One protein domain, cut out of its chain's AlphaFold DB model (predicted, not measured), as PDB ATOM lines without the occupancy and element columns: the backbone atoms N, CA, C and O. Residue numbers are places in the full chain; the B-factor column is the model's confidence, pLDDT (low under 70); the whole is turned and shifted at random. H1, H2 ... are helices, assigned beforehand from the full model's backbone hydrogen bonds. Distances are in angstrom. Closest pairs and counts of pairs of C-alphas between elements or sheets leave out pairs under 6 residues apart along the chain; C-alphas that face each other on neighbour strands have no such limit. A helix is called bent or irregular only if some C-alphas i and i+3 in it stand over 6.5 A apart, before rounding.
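What this domain is: This is residues 173 to 203 and 221 to 267 of the 276 residues of the protein "RING-type domain-containing protein" of Coniella lustricola (UniProt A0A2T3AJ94). Two long helices, H1 and H2, cross slantwise as a lopsided X, meeting at one small place nearer the first residue of each. From this crossing the free part of H1, residues 192 to 203, and the longer free part of H2, residues 240 to 267, stick out toward opposite ends and make the length. The printed part has 78 residues with two named helices, H1 then H2 along the chain, and no named strand; the class is all helix. The whole is extended, with a radius of gyration of the C-alphas of 22.9 A and spans of 82 by 22 by 19 A.

Where its parts are: H1 is residues 173 to 203, 44.2 A from its first C-alpha at (204.268, 191.691, 149.005) to its last at (212.089, 192.314, 192.540). H2 is residues 221 to 267, 68.5 A from first to last C-alpha, and ends at C-alpha 267 at (169.669, 167.172, 126.568). H2 has a kink of 25 degrees near residue 228; it is neither bent nor irregular, but only just: C-alphas 225 and 228 are 6.4 A apart.

How they stand to each other: H1 touches H2 with residues 180 to 184 alone, and H2 touches H1 with residues 228 to 235 alone. The closest C-alphas of the two are those of Val 180 and Val 232, 6.6 A apart. The helices run opposite ways at a steep tilt of 39 degrees. Every backbone O i to N i+4 pair is within hydrogen-bond range in H1, and 41 of 43 are in H2.

The domain as a whole: The two C-alphas farthest apart are those of Gly 203 and Val 267, 82.4 A. Residues 204 to 220, the link across the cut from H1 to H2, are not printed; C-alphas 203 and 221 are 25.7 A apart. Mean pLDDT of the printed part is 81.4; residue 203, residues 221 to 229, residues 231 to 232 and residue 235 are under 70.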
ATOM      1  N   ARG A 173     203.080 191.537 148.169       90.69
ATOM      2  CA  ARG A 173     204.268 191.691 149.005       90.69
ATOM      3  C   ARG A 173     203.953 192.551 150.219       90.69
ATOM      4  O   ARG A 173     204.278 192.150 151.323       90.69
ATOM      5  N   GLU A 174     203.266 193.674 150.040       90.81
ATOM      6  CA  GLU A 174     202.835 194.528 151.149       90.81
ATOM      7  C   GLU A 174     201.905 193.782 152.112       90.81
ATOM      8  O   GLU A 174     202.143 193.776 153.318       90.81
ATOM      9  N   ARG A 175     200.905 193.060 151.589       89.56
ATOM     10  CA  ARG A 175     200.022 192.222 152.415       89.56
ATOM     11  C   ARG A 175     200.801 191.155 153.188       89.56
ATOM     12  O   ARG A 175     200.525 190.933 154.362       89.56
ATOM     13  N   THR A 176     201.764 190.502 152.539       86.44
ATOM     14  CA  THR A 176     202.613 189.480 153.174       86.44
ATOM     15  C   THR A 176     203.488 190.102 154.255       86.44
ATOM     16  O   THR A 176     203.512 189.602 155.374       86.44
ATOM     17  N   ASN A 177     204.135 191.228 153.951       86.94
ATOM     18  CA  ASN A 177     204.954 191.979 154.895       86.94
ATOM     19  C   ASN A 177     204.135 192.415 156.105       86.94
ATOM     20  O   ASN A 177     204.608 192.261 157.217       86.94
ATOM     21  N   ARG A 178     202.897 192.885 155.919       89.81
ATOM     22  CA  ARG A 178     202.017 193.254 157.033       89.81
ATOM     23  C   ARG A 178     201.764 192.076 157.974       89.81
ATOM     24  O   ARG A 178     201.940 192.233 159.173       89.81
ATOM     25  N   VAL A 179     201.404 190.908 157.435       86.06
ATOM     26  CA  VAL A 179     201.155 189.695 158.239       86.06
ATOM     27  C   VAL A 179     202.420 189.237 158.967       86.06
ATOM     28  O   VAL A 179     202.355 188.853 160.131       86.06
ATOM     29  N   VAL A 180     203.575 189.273 158.295       80.94
ATOM     30  CA  VAL A 180     204.859 188.913 158.913       80.94
ATOM     31  C   VAL A 180     205.225 189.908 160.012       80.94
ATOM     32  O   VAL A 180     205.569 189.486 161.109       80.94
ATOM     33  N   SER A 181     205.110 191.209 159.752       82.56
ATOM     34  CA  SER A 181     205.400 192.252 160.735       82.56
ATOM     35  C   SER A 181     204.493 192.151 161.958       82.56
ATOM     36  O   SER A 181     204.988 192.264 163.071       82.56
ATOM     37  N   GLU A 182     203.197 191.897 161.773       88.06
ATOM     38  CA  GLU A 182     202.246 191.688 162.872       88.06
ATOM     39  C   GLU A 182     202.646 190.482 163.730       88.06
ATOM     40  O   GLU A 182     202.813 190.620 164.937       88.06
ATOM     41  N   ALA A 183     202.940 189.335 163.108       79.00
ATOM     42  CA  ALA A 183     203.387 188.145 163.832       79.00
ATOM     43  C   ALA A 183     204.714 188.361 164.587       79.00
ATOM     44  O   ALA A 183     204.881 187.876 165.707       79.00
ATOM     45  N   VAL A 184     205.662 189.092 163.990       79.69
ATOM     46  CA  VAL A 184     206.935 189.442 164.641       79.69
ATOM     47  C   VAL A 184     206.697 190.372 165.831       79.69
ATOM     48  O   VAL A 184     207.285 190.160 166.890       79.69
ATOM     49  N   LEU A 185     205.825 191.373 165.689       84.19
ATOM     50  CA  LEU A 185     205.476 192.288 166.775       84.19
ATOM     51  C   LEU A 185     204.781 191.556 167.928       84.19
ATOM     52  O   LEU A 185     205.182 191.742 169.074       84.19
ATOM     53  N   ASP A 186     203.822 190.676 167.642       83.88
ATOM     54  CA  ASP A 186     203.141 189.869 168.660       83.88
ATOM     55  C   ASP A 186     204.124 188.983 169.438       83.88
ATOM     56  O   ASP A 186     204.081 188.919 170.670       83.88
ATOM     57  N   ALA A 187     205.065 188.341 168.736       78.31
ATOM     58  CA  ALA A 187     206.106 187.530 169.363       78.31
ATOM     59  C   ALA A 187     207.022 188.370 170.273       78.31
ATOM     60  O   ALA A 187     207.336 187.955 171.392       78.31
ATOM     61  N   LEU A 188     207.417 189.567 169.826       80.50
ATOM     62  CA  LEU A 188     208.230 190.492 170.620       80.50
ATOM     63  C   LEU A 188     207.482 190.991 171.861       80.50
ATOM     64  O   LEU A 188     208.060 191.022 172.947       80.50
ATOM     65  N   VAL A 189     206.199 191.339 171.730       86.94
ATOM     66  CA  VAL A 189     205.353 191.758 172.857       86.94
ATOM     67  C   VAL A 189     205.219 190.632 173.881       86.94
ATOM     68  O   VAL A 189     205.381 190.875 175.079       86.94
ATOM     69  N   GLY A 190     204.992 189.395 173.427       82.81
ATOM     70  CA  GLY A 190     204.933 188.222 174.299       82.81
ATOM     71  C   GLY A 190     206.234 187.999 175.076       82.81
ATOM     72  O   GLY A 190     206.204 187.766 176.288       82.81
ATOM     73  N   GLU A 191     207.383 188.135 174.414       81.25
ATOM     74  CA  GLU A 191     208.689 187.971 175.056       81.25
ATOM     75  C   GLU A 191     208.993 189.098 176.053       81.25
ATOM     76  O   GLU A 191     209.467 188.836 177.160       81.25
ATOM     77  N   ILE A 192     208.644 190.346 175.722       82.19
ATOM     78  CA  ILE A 192     208.755 191.479 176.648       82.19
ATOM     79  C   ILE A 192     207.882 191.249 177.886       82.19
ATOM     80  O   ILE A 192     208.369 191.410 179.007       82.19
ATOM     81  N   ALA A 193     206.626 190.824 177.719       86.88
ATOM     82  CA  ALA A 193     205.726 190.536 178.835       86.88
ATOM     83  C   ALA A 193     206.276 189.414 179.737       86.88
ATOM     84  O   ALA A 193     206.264 189.530 180.967       86.88
ATOM     85  N   ARG A 194     206.833 188.354 179.135       87.19
ATOM     86  CA  ARG A 194     207.489 187.250 179.852       87.19
ATOM     87  C   ARG A 194     208.697 187.730 180.657       87.19
ATOM     88  O   ARG A 194     208.857 187.345 181.818       87.19
ATOM     89  N   LEU A 195     209.546 188.569 180.060       81.06
ATOM     90  CA  LEU A 195     210.700 189.155 180.740       81.06
ATOM     91  C   LEU A 195     210.254 190.050 181.901       81.06
ATOM     92  O   LEU A 195     210.754 189.884 183.012       81.06
ATOM     93  N   GLN A 196     209.273 190.930 181.691       85.06
ATOM     94  CA  GLN A 196     208.728 191.797 182.741       85.06
ATOM     95  C   GLN A 196     208.193 191.003 183.941       85.06
ATOM     96  O   GLN A 196     208.459 191.368 185.085       85.06
ATOM     97  N   GLU A 197     207.488 189.895 183.704       88.12
ATOM     98  CA  GLU A 197     207.012 189.012 184.773       88.12
ATOM     99  C   GLU A 197     208.172 188.345 185.532       88.12
ATOM    100  O   GLU A 197     208.169 188.314 186.765       88.12
ATOM    101  N   LYS A 198     209.213 187.878 184.824       83.44
ATOM    102  CA  LYS A 198     210.438 187.344 185.451       83.44
ATOM    103  C   LYS A 198     211.086 188.391 186.366       83.44
ATOM    104  O   LYS A 198     211.424 188.075 187.505       83.44
ATOM    105  N   TYR A 199     211.206 189.636 185.902       78.31
ATOM    106  CA  TYR A 199     211.723 190.751 186.703       78.31
ATOM    107  C   TYR A 199     210.855 191.046 187.928       78.31
ATOM    108  O   TYR A 199     211.390 191.236 189.019       78.31
ATOM    109  N   ARG A 200     209.526 191.053 187.773       84.06
ATOM    110  CA  ARG A 200     208.584 191.318 188.869       84.06
ATOM    111  C   ARG A 200     208.743 190.305 190.004       84.06
ATOM    112  O   ARG A 200     208.840 190.710 191.157       84.06
ATOM    113  N   ARG A 201     208.859 189.012 189.677       82.62
ATOM    114  CA  ARG A 201     209.074 187.935 190.663       82.62
ATOM    115  C   ARG A 201     210.389 188.076 191.427       82.62
ATOM    116  O   ARG A 201     210.433 187.800 192.621       82.62
ATOM    117  N   VAL A 202     211.451 188.505 190.749       79.56
ATOM    118  CA  VAL A 202     212.772 188.704 191.362       79.56
ATOM    119  C   VAL A 202     212.794 189.958 192.244       79.56
ATOM    120  O   VAL A 202     213.332 189.921 193.351       79.56
ATOM    121  N   GLY A 203     212.163 191.049 191.800       68.75
ATOM    122  CA  GLY A 203     212.089 192.314 192.540       68.75
ATOM    123  C   GLY A 203     211.348 192.212 193.877       68.75
ATOM    124  O   GLY A 203     211.717 192.892 194.831       68.75
ATOM    125  N   THR A 221     219.343 187.743 169.758       67.94
ATOM    126  CA  THR A 221     219.921 186.881 168.711       67.94
ATOM    127  C   THR A 221     219.128 185.593 168.506       67.94
ATOM    128  O   THR A 221     219.017 185.128 167.373       67.94
ATOM    129  N   LYS A 222     218.542 185.028 169.567       66.88
ATOM    130  CA  LYS A 222     217.683 183.843 169.472       66.88
ATOM    131  C   LYS A 222     216.354 184.142 168.774       66.88
ATOM    132  O   LYS A 222     215.931 183.374 167.914       66.88
ATOM    133  N   VAL A 223     215.718 185.272 169.080       62.66
ATOM    134  CA  VAL A 223     214.502 185.720 168.380       62.66
ATOM    135  C   VAL A 223     214.813 186.027 166.916       62.66
ATOM    136  O   VAL A 223     214.096 185.549 166.041       62.66
ATOM    137  N   GLU A 224     215.908 186.734 166.632       63.28
ATOM    138  CA  GLU A 224     216.315 187.085 165.265       63.28
ATOM    139  C   GLU A 224     216.651 185.858 164.407       63.28
ATOM    140  O   GLU A 224     216.244 185.797 163.248       63.28
ATOM    141  N   LYS A 225     217.370 184.870 164.957       67.94
ATOM    142  CA  LYS A 225     217.810 183.694 164.189       67.94
ATOM    143  C   LYS A 225     216.795 182.561 164.152       67.94
ATOM    144  O   LYS A 225     216.616 181.958 163.099       67.94
ATOM    145  N   GLU A 226     216.163 182.245 165.276       68.00
ATOM    146  CA  GLU A 226     215.325 181.046 165.400       68.00
ATOM    147  C   GLU A 226     213.839 181.399 165.368       68.00
ATOM    148  O   GLU A 226     213.076 180.753 164.657       68.00
ATOM    149  N   GLY A 227     213.426 182.455 166.075       67.69
ATOM    150  CA  GLY A 227     212.017 182.851 166.173       67.69
ATOM    151  C   GLY A 227     211.457 183.410 164.866       67.69
ATOM    152  O   GLY A 227     210.437 182.935 164.370       67.69
ATOM    153  N   ILE A 228     212.146 184.388 164.272       65.50
ATOM    154  CA  ILE A 228     211.697 185.030 163.030       65.50
ATOM    155  C   ILE A 228     211.764 184.043 161.867       65.50
ATOM    156  O   ILE A 228     210.806 183.940 161.108       65.50
ATOM    157  N   ALA A 229     212.853 183.280 161.730       65.25
ATOM    158  CA  ALA A 229     212.984 182.309 160.646       65.25
ATOM    159  C   ALA A 229     211.895 181.226 160.713       65.25
ATOM    160  O   ALA A 229     211.292 180.890 159.692       65.25
ATOM    161  N   GLU A 230     211.600 180.721 161.912       74.62
ATOM    162  CA  GLU A 230     210.575 179.703 162.121       74.62
ATOM    163  C   GLU A 230     209.159 180.247 161.899       74.62
ATOM    164  O   GLU A 230     208.356 179.608 161.217       74.62
ATOM    165  N   GLU A 231     208.841 181.443 162.401       66.75
ATOM    166  CA  GLU A 231     207.522 182.044 162.183       66.75
ATOM    167  C   GLU A 231     207.321 182.495 160.734       66.75
ATOM    168  O   GLU A 231     206.252 182.268 160.167       66.75
ATOM    169  N   VAL A 232     208.356 183.013 160.066       64.19
ATOM    170  CA  VAL A 232     208.326 183.276 158.619       64.19
ATOM    171  C   VAL A 232     208.115 181.974 157.845       64.19
ATOM    172  O   VAL A 232     207.296 181.932 156.924       64.19
ATOM    173  N   ARG A 233     208.782 180.880 158.234       75.81
ATOM    174  CA  ARG A 233     208.594 179.557 157.619       75.81
ATOM    175  C   ARG A 233     207.166 179.048 157.810       75.81
ATOM    176  O   ARG A 233     206.543 178.620 156.835       75.81
ATOM    177  N   LYS A 234     206.608 179.135 159.023       74.00
ATOM    178  CA  LYS A 234     205.210 178.771 159.311       74.00
ATOM    179  C   LYS A 234     204.229 179.648 158.541       74.00
ATOM    180  O   LYS A 234     203.291 179.120 157.943       74.00
ATOM    181  N   ALA A 235     204.442 180.961 158.497       65.12
ATOM    182  CA  ALA A 235     203.615 181.890 157.734       65.12
ATOM    183  C   ALA A 235     203.639 181.550 156.236       65.12
ATOM    184  O   ALA A 235     202.581 181.456 155.611       65.12
ATOM    185  N   ARG A 236     204.820 181.258 155.673       72.81
ATOM    186  CA  ARG A 236     204.969 180.826 154.274       72.81
ATOM    187  C   ARG A 236     204.226 179.515 154.008       72.81
ATOM    188  O   ARG A 236     203.536 179.412 152.996       72.81
ATOM    189  N   MET A 237     204.286 178.549 154.930       75.44
ATOM    190  CA  MET A 237     203.507 177.307 154.835       75.44
ATOM    191  C   MET A 237     201.995 177.567 154.856       75.44
ATOM    192  O   MET A 237     201.287 177.064 153.987       75.44
ATOM    193  N   ARG A 238     201.493 178.403 155.778       78.31
ATOM    194  CA  ARG A 238     200.060 178.761 155.851       78.31
ATOM    195  C   ARG A 238     199.582 179.459 154.577       78.31
ATOM    196  O   ARG A 238     198.497 179.165 154.085       78.31
ATOM    197  N   ILE A 239     200.393 180.362 154.021       70.56
ATOM    198  CA  ILE A 239     200.100 181.036 152.749       70.56
ATOM    199  C   ILE A 239     200.043 180.020 151.601       70.56
ATOM    200  O   ILE A 239     199.138 180.088 150.771       70.56
ATOM    201  N   ASN A 240     200.980 179.072 151.551       71.81
ATOM    202  CA  ASN A 240     201.002 178.044 150.512       71.81
ATOM    203  C   ASN A 240     199.812 177.083 150.613       71.81
ATOM    204  O   ASN A 240     199.228 176.756 149.583       71.81
ATOM    205  N   GLU A 241     199.397 176.683 151.815       83.62
ATOM    206  CA  GLU A 241     198.203 175.846 151.985       83.62
ATOM    207  C   GLU A 241     196.922 176.572 151.573       83.62
ATOM    208  O   GLU A 241     196.161 176.040 150.764       83.62
ATOM    209  N   ARG A 242     196.737 177.838 151.979       76.94
ATOM    210  CA  ARG A 242     195.591 178.646 151.523       76.94
ATOM    211  C   ARG A 242     195.537 178.778 150.000       76.94
ATOM    212  O   ARG A 242     194.459 178.740 149.416       76.94
ATOM    213  N   LYS A 243     196.690 178.902 149.333       71.31
ATOM    214  CA  LYS A 243     196.747 178.904 147.859       71.31
ATOM    215  C   LYS A 243     196.349 177.559 147.268       71.31
ATOM    216  O   LYS A 243     195.582 177.537 146.313       71.31
ATOM    217  N   LYS A 244     196.842 176.446 147.819       81.38
ATOM    218  CA  LYS A 244     196.447 175.104 147.363       81.38
ATOM    219  C   LYS A 244     194.946 174.884 147.519       81.38
ATOM    220  O   LYS A 244     194.336 174.280 146.644       81.38
ATOM    221  N   GLU A 245     194.357 175.347 148.617       86.44
ATOM    222  CA  GLU A 245     192.909 175.287 148.844       86.44
ATOM    223  C   GLU A 245     192.144 176.154 147.844       86.44
ATOM    224  O   GLU A 245     191.197 175.669 147.229       86.44
ATOM    225  N   ALA A 246     192.594 177.389 147.597       75.69
ATOM    226  CA  ALA A 246     191.985 178.270 146.602       75.69
ATOM    227  C   ALA A 246     192.035 177.664 145.187       75.69
ATOM    228  O   ALA A 246     191.022 177.642 144.495       75.69
ATOM    229  N   ILE A 247     193.177 177.093 144.782       80.25
ATOM    230  CA  ILE A 247     193.323 176.403 143.490       80.25
ATOM    231  C   ILE A 247     192.382 175.195 143.410       80.25
ATOM    232  O   ILE A 247     191.695 175.020 142.404       80.25
ATOM    233  N   ARG A 248     192.305 174.376 144.471       89.75
ATOM    234  CA  ARG A 248     191.370 173.239 144.545       89.75
ATOM    235  C   ARG A 248     189.914 173.696 144.407       89.75
ATOM    236  O   ARG A 248     189.165 173.082 143.652       89.75
ATOM    237  N   ALA A 249     189.531 174.785 145.071       86.56
ATOM    238  CA  ALA A 249     188.191 175.358 144.974       86.56
ATOM    239  C   ALA A 249     187.883 175.876 143.557       86.56
ATOM    240  O   ALA A 249     186.819 175.579 143.011       86.56
ATOM    241  N   SER A 250     188.824 176.581 142.919       83.69
ATOM    242  CA  SER A 250     188.673 177.044 141.533       83.69
ATOM    243  C   SER A 250     188.541 175.883 140.543       83.69
ATOM    244  O   SER A 250     187.672 175.923 139.673       83.69
ATOM    245  N   LEU A 251     189.342 174.821 140.691       88.00
ATOM    246  CA  LEU A 251     189.245 173.620 139.852       88.00
ATOM    247  C   LEU A 251     187.910 172.888 140.038       88.00
ATOM    248  O   LEU A 251     187.304 172.467 139.054       88.00
ATOM    249  N   ALA A 252     187.426 172.769 141.277       91.69
ATOM    250  CA  ALA A 252     186.120 172.176 141.559       91.69
ATOM    251  C   ALA A 252     184.980 172.978 140.907       91.69
ATOM    252  O   ALA A 252     184.087 172.394 140.290       91.69
ATOM    253  N   SER A 253     185.048 174.311 140.973       91.88
ATOM    254  CA  SER A 253     184.087 175.201 140.312       91.88
ATOM    255  C   SER A 253     184.097 175.028 138.789       91.88
ATOM    256  O   SER A 253     183.039 174.847 138.182       91.88
ATOM    257  N   LEU A 254     185.282 174.980 138.170       88.19
ATOM    258  CA  LEU A 254     185.428 174.751 136.729       88.19
ATOM    259  C   LEU A 254     184.850 173.387 136.309       88.19
ATOM    260  O   LEU A 254     184.131 173.285 135.316       88.19
ATOM    261  N   HIS A 255     185.110 172.339 137.095       92.31
ATOM    262  CA  HIS A 255     184.569 171.003 136.850       92.31
ATOM    263  C   HIS A 255     183.032 170.994 136.908       92.31
ATOM    264  O   HIS A 255     182.377 170.347 136.088       92.31
ATOM    265  N   GLN A 256     182.433 171.731 137.847       93.88
ATOM    266  CA  GLN A 256     180.979 171.862 137.949       93.88
ATOM    267  C   GLN A 256     180.385 172.601 136.740       93.88
ATOM    268  O   GLN A 256     179.364 172.169 136.202       93.88
ATOM    269  N   GLN A 257     181.042 173.661 136.259       91.44
ATOM    270  CA  GLN A 257     180.637 174.347 135.028       91.44
ATOM    271  C   GLN A 257     180.708 173.417 133.811       91.44
ATOM    272  O   GLN A 257     179.767 173.370 133.018       91.44
ATOM    273  N   PHE A 258     181.766 172.614 133.695       93.06
ATOM    274  CA  PHE A 258     181.905 171.640 132.613       93.06
ATOM    275  C   PHE A 258     180.801 170.568 132.643       93.06
ATOM    276  O   PHE A 258     180.223 170.240 131.603       93.06
ATOM    277  N   LYS A 259     180.426 170.071 133.831       94.25
ATOM    278  CA  LYS A 259     179.278 169.158 134.002       94.25
ATOM    279  C   LYS A 259     177.957 169.775 133.534       94.25
ATOM    280  O   LYS A 259     177.162 169.104 132.886       94.25
ATOM    281  N   LEU A 260     177.723 171.056 133.822       93.81
ATOM    282  CA  LEU A 260     176.509 171.748 133.376       93.81
ATOM    283  C   LEU A 260     176.466 171.909 131.852       93.81
ATOM    284  O   LEU A 260     175.414 171.712 131.246       93.81
ATOM    285  N   VAL A 261     177.596 172.243 131.228       92.25
ATOM    286  CA  VAL A 261     177.689 172.372 129.764       92.25
ATOM    287  C   VAL A 261     177.468 171.021 129.086       92.25
ATOM    288  O   VAL A 261     176.650 170.923 128.176       92.25
ATOM    289  N   THR A 262     178.132 169.965 129.560       91.44
ATOM    290  CA  THR A 262     177.971 168.609 129.004       91.44
ATOM    291  C   THR A 262     176.544 168.083 129.156       91.44
ATOM    292  O   THR A 262     176.002 167.547 128.194       91.44
ATOM    293  N   HIS A 263     175.890 168.324 130.298       92.56
ATOM    294  CA  HIS A 263     174.480 167.973 130.492       92.56
ATOM    295  C   HIS A 263     173.547 168.729 129.528       92.56
ATOM    296  O   HIS A 263     172.655 168.133 128.923       92.56
ATOM    297  N   LYS A 264     173.753 170.040 129.336       90.88
ATOM    298  CA  LYS A 264     172.965 170.832 128.372       90.88
ATOM    299  C   LYS A 264     173.125 170.317 126.943       90.88
ATOM    300  O   LYS A 264     172.135 170.209 126.227       90.88
ATOM    301  N   LEU A 265     174.347 169.954 126.549       90.19
ATOM    302  CA  LEU A 265     174.613 169.367 125.236       90.19
ATOM    303  C   LEU A 265     173.939 167.998 125.072       90.19
ATOM    304  O   LEU A 265     173.372 167.735 124.015       90.19
ATOM    305  N   SER A 266     173.935 167.146 126.107       88.25
ATOM    306  CA  SER A 266     173.250 165.849 126.034       88.25
ATOM    307  C   SER A 266     171.732 165.982 125.925       88.25
ATOM    308  O   SER A 266     171.122 165.253 125.152       88.25
ATOM    309  N   VAL A 267     171.121 166.929 126.647       88.31
ATOM    310  CA  VAL A 267     169.669 167.172 126.568       88.31
ATOM    311  C   VAL A 267     169.295 167.732 125.193       88.31
ATOM    312  O   VAL A 267     168.388 167.204 124.554       88.31
TER     313      VAL A 267